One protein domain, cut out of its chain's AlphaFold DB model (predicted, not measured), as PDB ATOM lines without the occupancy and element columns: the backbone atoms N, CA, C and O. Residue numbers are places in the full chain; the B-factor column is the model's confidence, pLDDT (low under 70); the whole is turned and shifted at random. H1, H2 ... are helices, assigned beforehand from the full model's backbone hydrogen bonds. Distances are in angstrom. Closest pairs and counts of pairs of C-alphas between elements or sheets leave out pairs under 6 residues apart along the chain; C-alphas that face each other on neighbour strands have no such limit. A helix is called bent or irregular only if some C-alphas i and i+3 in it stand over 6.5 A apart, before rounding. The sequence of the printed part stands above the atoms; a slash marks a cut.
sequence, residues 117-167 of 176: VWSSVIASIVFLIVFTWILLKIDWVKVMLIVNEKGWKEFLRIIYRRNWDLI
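This is residues 117 to 167 of the 176 residues of an uncharacterized protein of Candidatus Bathyarchaeota archaeon (UniProt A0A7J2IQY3). A long helix, H1, sticks out with its residues 117 to 136 from a small compact head, in which the bent helix H2 folds back on itself as a V and the last residues loop round beside it. The printed part has 51 residues with two named helices, H1 then H2, and no named strand; the class is all helix. It is only just extended, close to loose, with a radius of gyration of the C-alphas of 14.8 A, and spans 46 by 19 by 17 A.

H1, residues 117 to 137, touches no helix. A tight link of 2 residues leads to H2, residues 140 to 160, assigned as one helix by its hydrogen bonds but bent: C-alphas 149 and 152 are 9.5 A apart. Its arms H2a, residues 140 to 149, and H2b, residues 152 to 160, touch, run opposite ways and stand at a steep tilt of 55 degrees; their closest C-alphas, those of Val 147 and Phe 155, are 6.1 A apart. H1 is apart from both arms. In H1, H2a and H2b every O i to N i+4 pair is within hydrogen-bond range.

H1 is 30.4 A long, from C-alpha 117 at (30.247, -63.123, 300.393) to C-alpha 137 at (45.118, -37.745, 292.687). H2a measures 14.1 A and H2b 12.3 A, ending at C-alpha 160 at (58.372, -47.049, 285.165).

The C-alphas farthest apart, those of Val 117 and Glu 149, are 46.3 A apart. Without residues 117 to 136, which stand free, the body spans 19 by 18 by 8 A. The printed part has no cut and no long link between its helices; its mean pLDDT is 87.6, and no printed residue is under 70.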
ATOM      1  N   VAL A 117      30.791 -64.187 301.270       77.75
ATOM      2  CA  VAL A 117      30.247 -63.123 300.393       77.75
ATOM      3  C   VAL A 117      30.560 -61.706 300.899       77.75
ATOM      4  O   VAL A 117      30.841 -60.801 300.111       77.75
ATOM      5  N   TRP A 118      30.586 -61.508 302.219       83.69
ATOM      6  CA  TRP A 118      30.903 -60.216 302.829       83.69
ATOM      7  C   TRP A 118      32.325 -59.740 302.515       83.69
ATOM      8  O   TRP A 118      32.539 -58.546 302.316       83.69
ATOM      9  N   SER A 119      33.285 -60.659 302.384       80.38
ATOM     10  CA  SER A 119      34.666 -60.309 302.046       80.38
ATOM     11  C   SER A 119      34.794 -59.752 300.624       80.38
ATOM     12  O   SER A 119      35.468 -58.742 300.436       80.38
ATOM     13  N   SER A 120      34.095 -60.329 299.635       79.12
ATOM     14  CA  SER A 120      34.083 -59.807 298.261       79.12
ATOM     15  C   SER A 120      33.395 -58.455 298.156       79.12
ATOM     16  O   SER A 120      33.847 -57.595 297.399       79.12
ATOM     17  N   VAL A 121      32.328 -58.245 298.934       85.12
ATOM     18  CA  VAL A 121      31.605 -56.968 298.950       85.12
ATOM     19  C   VAL A 121      32.503 -55.877 299.529       85.12
ATOM     20  O   VAL A 121      32.696 -54.843 298.893       85.12
ATOM     21  N   ILE A 122      33.127 -56.132 300.682       88.56
ATOM     22  CA  ILE A 122      34.050 -55.181 301.313       88.56
ATOM     23  C   ILE A 122      35.259 -54.918 300.407       88.56
ATOM     24  O   ILE A 122      35.609 -53.761 300.190       88.56
ATOM     25  N   ALA A 123      35.863 -55.956 299.821       86.12
ATOM     26  CA  ALA A 123      36.985 -55.800 298.897       86.12
ATOM     27  C   ALA A 123      36.617 -54.950 297.670       86.12
ATOM     28  O   ALA A 123      37.398 -54.087 297.279       86.12
ATOM     29  N   SER A 124      35.418 -55.133 297.106       86.00
ATOM     30  CA  SER A 124      34.932 -54.327 295.978       86.00
ATOM     31  C   SER A 124      34.729 -52.862 296.369       86.00
ATOM     32  O   SER A 124      35.128 -51.970 295.624       86.00
ATOM     33  N   ILE A 125      34.171 -52.600 297.557       93.25
ATOM     34  CA  ILE A 125      33.992 -51.237 298.080       93.25
ATOM     35  C   ILE A 125      35.351 -50.566 298.314       93.25
ATOM     36  O   ILE A 125      35.565 -49.437 297.880       93.25
ATOM     37  N   VAL A 126      36.294 -51.262 298.954       93.81
ATOM     38  CA  VAL A 126      37.648 -50.742 299.196       93.81
ATOM     39  C   VAL A 126      38.371 -50.481 297.878       93.81
ATOM     40  O   VAL A 126      38.951 -49.410 297.708       93.81
ATOM     41  N   PHE A 127      38.299 -51.412 296.924       92.50
ATOM     42  CA  PHE A 127      38.857 -51.229 295.586       92.50
ATOM     43  C   PHE A 127      38.274 -49.990 294.904       92.50
ATOM     44  O   PHE A 127      39.033 -49.171 294.397       92.50
ATOM     45  N   LEU A 128      36.951 -49.803 294.951       94.06
ATOM     46  CA  LEU A 128      36.281 -48.632 294.383       94.06
ATOM     47  C   LEU A 128      36.778 -47.327 295.024       94.06
ATOM     48  O   LEU A 128      37.076 -46.368 294.312       94.06
ATOM     49  N   ILE A 129      36.898 -47.289 296.354       96.44
ATOM     50  CA  ILE A 129      37.382 -46.112 297.088       96.44
ATOM     51  C   ILE A 129      38.830 -45.800 296.703       96.44
ATOM     52  O   ILE A 129      39.143 -44.657 296.373       96.44
ATOM     53  N   VAL A 130      39.710 -46.806 296.699       95.38
ATOM     54  CA  VAL A 130      41.123 -46.648 296.327       95.38
ATOM     55  C   VAL A 130      41.254 -46.206 294.873       95.38
ATOM     56  O   VAL A 130      41.998 -45.274 294.582       95.38
ATOM     57  N   PHE A 131      40.504 -46.826 293.964       93.06
ATOM     58  CA  PHE A 131      40.504 -46.477 292.550       93.06
ATOM     59  C   PHE A 131      40.045 -45.033 292.337       93.06
ATOM     60  O   PHE A 131      40.738 -44.254 291.688       93.06
ATOM     61  N   THR A 132      38.940 -44.637 292.971       92.62
ATOM     62  CA  THR A 132      38.437 -43.257 292.934       92.62
ATOM     63  C   THR A 132      39.466 -42.278 293.500       92.62
ATOM     64  O   THR A 132      39.723 -41.232 292.908       92.62
ATOM     65  N   TRP A 133      40.119 -42.623 294.611       94.50
ATOM     66  CA  TRP A 133      41.174 -41.799 295.197       94.50
ATOM     67  C   TRP A 133      42.369 -41.617 294.250       94.50
ATOM     68  O   TRP A 133      42.873 -40.502 294.116       94.50
ATOM     69  N   ILE A 134      42.789 -42.677 293.551       90.38
ATOM     70  CA  ILE A 134      43.838 -42.615 292.524       90.38
ATOM     71  C   ILE A 134      43.407 -41.695 291.378       90.38
ATOM     72  O   ILE A 134      44.172 -40.806 291.005       90.38
ATOM     73  N   LEU A 135      42.185 -41.859 290.856       90.25
ATOM     74  CA  LEU A 135      41.662 -41.021 289.771       90.25
ATOM     75  C   LEU A 135      41.690 -39.530 290.134       90.25
ATOM     76  O   LEU A 135      42.059 -38.716 289.295       90.25
ATOM     77  N   LEU A 136      41.343 -39.176 291.374       90.50
ATOM     78  CA  LEU A 136      41.352 -37.787 291.851       90.50
ATOM     79  C   LEU A 136      42.763 -37.245 292.119       90.50
ATOM     80  O   LEU A 136      42.988 -36.037 292.082       90.50
ATOM     81  N   LYS A 137      43.722 -38.121 292.434       89.06
ATOM     82  CA  LYS A 137      45.118 -37.745 292.687       89.06
ATOM     83  C   LYS A 137      45.915 -37.507 291.411       89.06
ATOM     84  O   LYS A 137      46.906 -36.777 291.463       89.06
ATOM     85  N   ILE A 138      45.512 -38.124 290.307       91.25
ATOM     86  CA  ILE A 138      46.150 -37.974 289.001       91.25
ATOM     87  C   ILE A 138      45.689 -36.663 288.357       91.25
ATOM     88  O   ILE A 138      44.501 -36.403 288.196       91.25
ATOM     89  N   ASP A 139      46.654 -35.834 287.973       90.25
ATOM     90  CA  ASP A 139      46.437 -34.624 287.192       90.25
ATOM     91  C   ASP A 139      46.301 -35.007 285.715       90.25
ATOM     92  O   ASP A 139      47.279 -35.100 284.966       90.25
ATOM     93  N   TRP A 140      45.062 -35.269 285.304       89.06
ATOM     94  CA  TRP A 140      44.746 -35.680 283.937       89.06
ATOM     95  C   TRP A 140      45.151 -34.642 282.886       89.06
ATOM     96  O   TRP A 140      45.428 -35.025 281.752       89.06
ATOM     97  N   VAL A 141      45.268 -33.359 283.256       88.75
ATOM     98  CA  VAL A 141      45.756 -32.309 282.349       88.75
ATOM     99  C   VAL A 141      47.236 -32.531 282.054       88.75
ATOM    100  O   VAL A 141      47.632 -32.568 280.891       88.75
ATOM    101  N   LYS A 142      48.063 -32.773 283.079       87.19
ATOM    102  CA  LYS A 142      49.487 -33.096 282.869       87.19
ATOM    103  C   LYS A 142      49.681 -34.407 282.121       87.19
ATOM    104  O   LYS A 142      50.535 -34.474 281.242       87.19
ATOM    105  N   VAL A 143      48.896 -35.439 282.446       89.00
ATOM    106  CA  VAL A 143      48.942 -36.720 281.720       89.00
ATOM    107  C   VAL A 143      48.648 -36.502 280.242       89.00
ATOM    108  O   VAL A 143      49.411 -36.968 279.398       89.00
ATOM    109  N   MET A 144      47.592 -35.749 279.929       90.19
ATOM    110  CA  MET A 144      47.224 -35.428 278.554       90.19
ATOM    111  C   MET A 144      48.342 -34.667 277.833       90.19
ATOM    112  O   MET A 144      48.695 -35.046 276.721       90.19
ATOM    113  N   LEU A 145      48.945 -33.653 278.467       89.31
ATOM    114  CA  LEU A 145      50.052 -32.886 277.879       89.31
ATOM    115  C   LEU A 145      51.266 -33.772 277.574       89.31
ATOM    116  O   LEU A 145      51.795 -33.731 276.467       89.31
ATOM    117  N   ILE A 146      51.663 -34.635 278.514       87.50
ATOM    118  CA  ILE A 146      52.787 -35.566 278.327       87.50
ATOM    119  C   ILE A 146      52.505 -36.537 277.176       87.50
ATOM    120  O   ILE A 146      53.379 -36.774 276.343       87.50
ATOM    121  N   VAL A 147      51.297 -37.105 277.124       90.50
ATOM    122  CA  VAL A 147      50.915 -38.057 276.074       90.50
ATOM    123  C   VAL A 147      50.819 -37.368 274.713       90.50
ATOM    124  O   VAL A 147      51.239 -37.959 273.722       90.50
ATOM    125  N   ASN A 148      50.325 -36.132 274.649       90.31
ATOM    126  CA  ASN A 148      50.198 -35.386 273.397       90.31
ATOM    127  C   ASN A 148      51.560 -34.917 272.853       90.31
ATOM    128  O   ASN A 148      51.827 -35.062 271.667       90.31
ATOM    129  N   GLU A 149      52.445 -34.401 273.713       90.38
ATOM    130  CA  GLU A 149      53.758 -33.891 273.292       90.38
ATOM    131  C   GLU A 149      54.792 -35.001 273.063       90.38
ATOM    132  O   GLU A 149      55.625 -34.900 272.164       90.38
ATOM    133  N   LYS A 150      54.781 -36.051 273.896       86.69
ATOM    134  CA  LYS A 150      55.857 -37.064 273.945       86.69
ATOM    135  C   LYS A 150      55.384 -38.488 273.643       86.69
ATOM    136  O   LYS A 150      56.206 -39.401 273.536       86.69
ATOM    137  N   GLY A 151      54.077 -38.693 273.485       89.75
ATOM    138  CA  GLY A 151      53.477 -39.987 273.180       89.75
ATOM    139  C   GLY A 151      53.369 -40.938 274.378       89.75
ATOM    140  O   GLY A 151      53.999 -40.778 275.426       89.75
ATOM    141  N   TRP A 152      52.602 -42.015 274.184       88.00
ATOM    142  CA  TRP A 152      52.374 -43.065 275.188       88.00
ATOM    143  C   TRP A 152      53.655 -43.752 275.682       88.00
ATOM    144  O   TRP A 152      53.724 -44.177 276.836       88.00
ATOM    145  N   LYS A 153      54.693 -43.834 274.838       87.88
ATOM    146  CA  LYS A 153      55.981 -44.444 275.207       87.88
ATOM    147  C   LYS A 153      56.673 -43.683 276.339       87.88
ATOM    148  O   LYS A 153      57.258 -44.309 277.220       87.88
ATOM    149  N   GLU A 154      56.595 -42.353 276.330       85.12
ATOM    150  CA  GLU A 154      57.233 -41.535 277.361       85.12
ATOM    151  C   GLU A 154      56.437 -41.542 278.664       85.12
ATOM    152  O   GLU A 154      57.017 -41.663 279.740       85.12
ATOM    153  N   PHE A 155      55.105 -41.519 278.576       86.50
ATOM    154  CA  PHE A 155      54.242 -41.679 279.743       86.50
ATOM    155  C   PHE A 155      54.534 -42.988 280.501       86.50
ATOM    156  O   PHE A 155      54.751 -42.973 281.715       86.50
ATOM    157  N   LEU A 156      54.650 -44.110 279.780       86.81
ATOM    158  CA  LEU A 156      55.020 -45.401 280.373       86.81
ATOM    159  C   LEU A 156      56.419 -45.375 281.004       86.81
ATOM    160  O   LEU A 156      56.630 -45.959 282.067       86.81
ATOM    161  N   ARG A 157      57.372 -44.664 280.391       87.44
ATOM    162  CA  ARG A 157      58.725 -44.492 280.934       87.44
ATOM    163  C   ARG A 157      58.723 -43.698 282.243       87.44
ATOM    164  O   ARG A 157      59.474 -44.046 283.149       87.44
ATOM    165  N   ILE A 158      57.883 -42.669 282.360       84.38
ATOM    166  CA  ILE A 158      57.729 -41.856 283.578       84.38
ATOM    167  C   ILE A 158      57.140 -42.692 284.719       84.38
ATOM    168  O   ILE A 158      57.666 -42.648 285.834       84.38
ATOM    169  N   ILE A 159      56.112 -43.499 284.430       86.12
ATOM    170  CA  ILE A 159      55.543 -44.456 285.390       86.12
ATOM    171  C   ILE A 159      56.610 -45.461 285.837       86.12
ATOM    172  O   ILE A 159      56.811 -45.659 287.035       86.12
ATOM    173  N   TYR A 160      57.335 -46.056 284.884       88.12
ATOM    174  CA  TYR A 160      58.372 -47.049 285.165       88.12
ATOM    175  C   TYR A 160      59.524 -46.475 286.001       88.12
ATOM    176  O   TYR A 160      60.011 -47.124 286.923       88.12
ATOM    177  N   ARG A 161      59.922 -45.225 285.738       89.00
ATOM    178  CA  ARG A 161      60.944 -44.505 286.515       89.00
ATOM    179  C   ARG A 161      60.437 -43.962 287.852       89.00
ATOM    180  O   ARG A 161      61.207 -43.322 288.556       89.00
ATOM    181  N   ARG A 162      59.180 -44.239 288.230       82.69
ATOM    182  CA  ARG A 162      58.574 -43.817 289.505       82.69
ATOM    183  C   ARG A 162      58.508 -42.291 289.693       82.69
ATOM    184  O   ARG A 162      58.361 -41.820 290.819       82.69
ATOM    185  N   ASN A 163      58.532 -41.519 288.604       81.38
ATOM    186  CA  ASN A 163      58.457 -40.052 288.629       81.38
ATOM    187  C   ASN A 163      57.002 -39.561 288.777       81.38
ATOM    188  O   ASN A 163      56.479 -38.823 287.939       81.38
ATOM    189  N   TRP A 164      56.330 -39.985 289.850       78.38
ATOM    190  CA  TRP A 164      54.912 -39.700 290.095       78.38
ATOM    191  C   TRP A 164      54.621 -38.210 290.320       78.38
ATOM    192  O   TRP A 164      53.521 -37.756 290.015       78.38
ATOM    193  N   ASP A 165      55.602 -37.418 290.754       77.19
ATOM    194  CA  ASP A 165      55.449 -35.972 290.993       77.19
ATOM    195  C   ASP A 165      55.064 -35.170 289.738       77.19
ATOM    196  O   ASP A 165      54.483 -34.085 289.834       77.19
ATOM    197  N   LEU A 166      55.374 -35.706 288.553       73.75
ATOM    198  CA  LEU A 166      55.011 -35.108 287.267       73.75
ATOM    199  C   LEU A 166      53.540 -35.345 286.903       73.75
ATOM    200  O   LEU A 166      52.980 -34.582 286.124       73.75
ATOM    201  N   ILE A 167      52.920 -36.385 287.467       81.38
ATOM    202  CA  ILE A 167      51.566 -36.842 287.130       81.38
ATOM    203  C   ILE A 167      50.574 -36.523 288.253       81.38
ATOM    204  O   ILE A 167      49.381 -36.389 288.006       81.38
TER     205      ILE A 167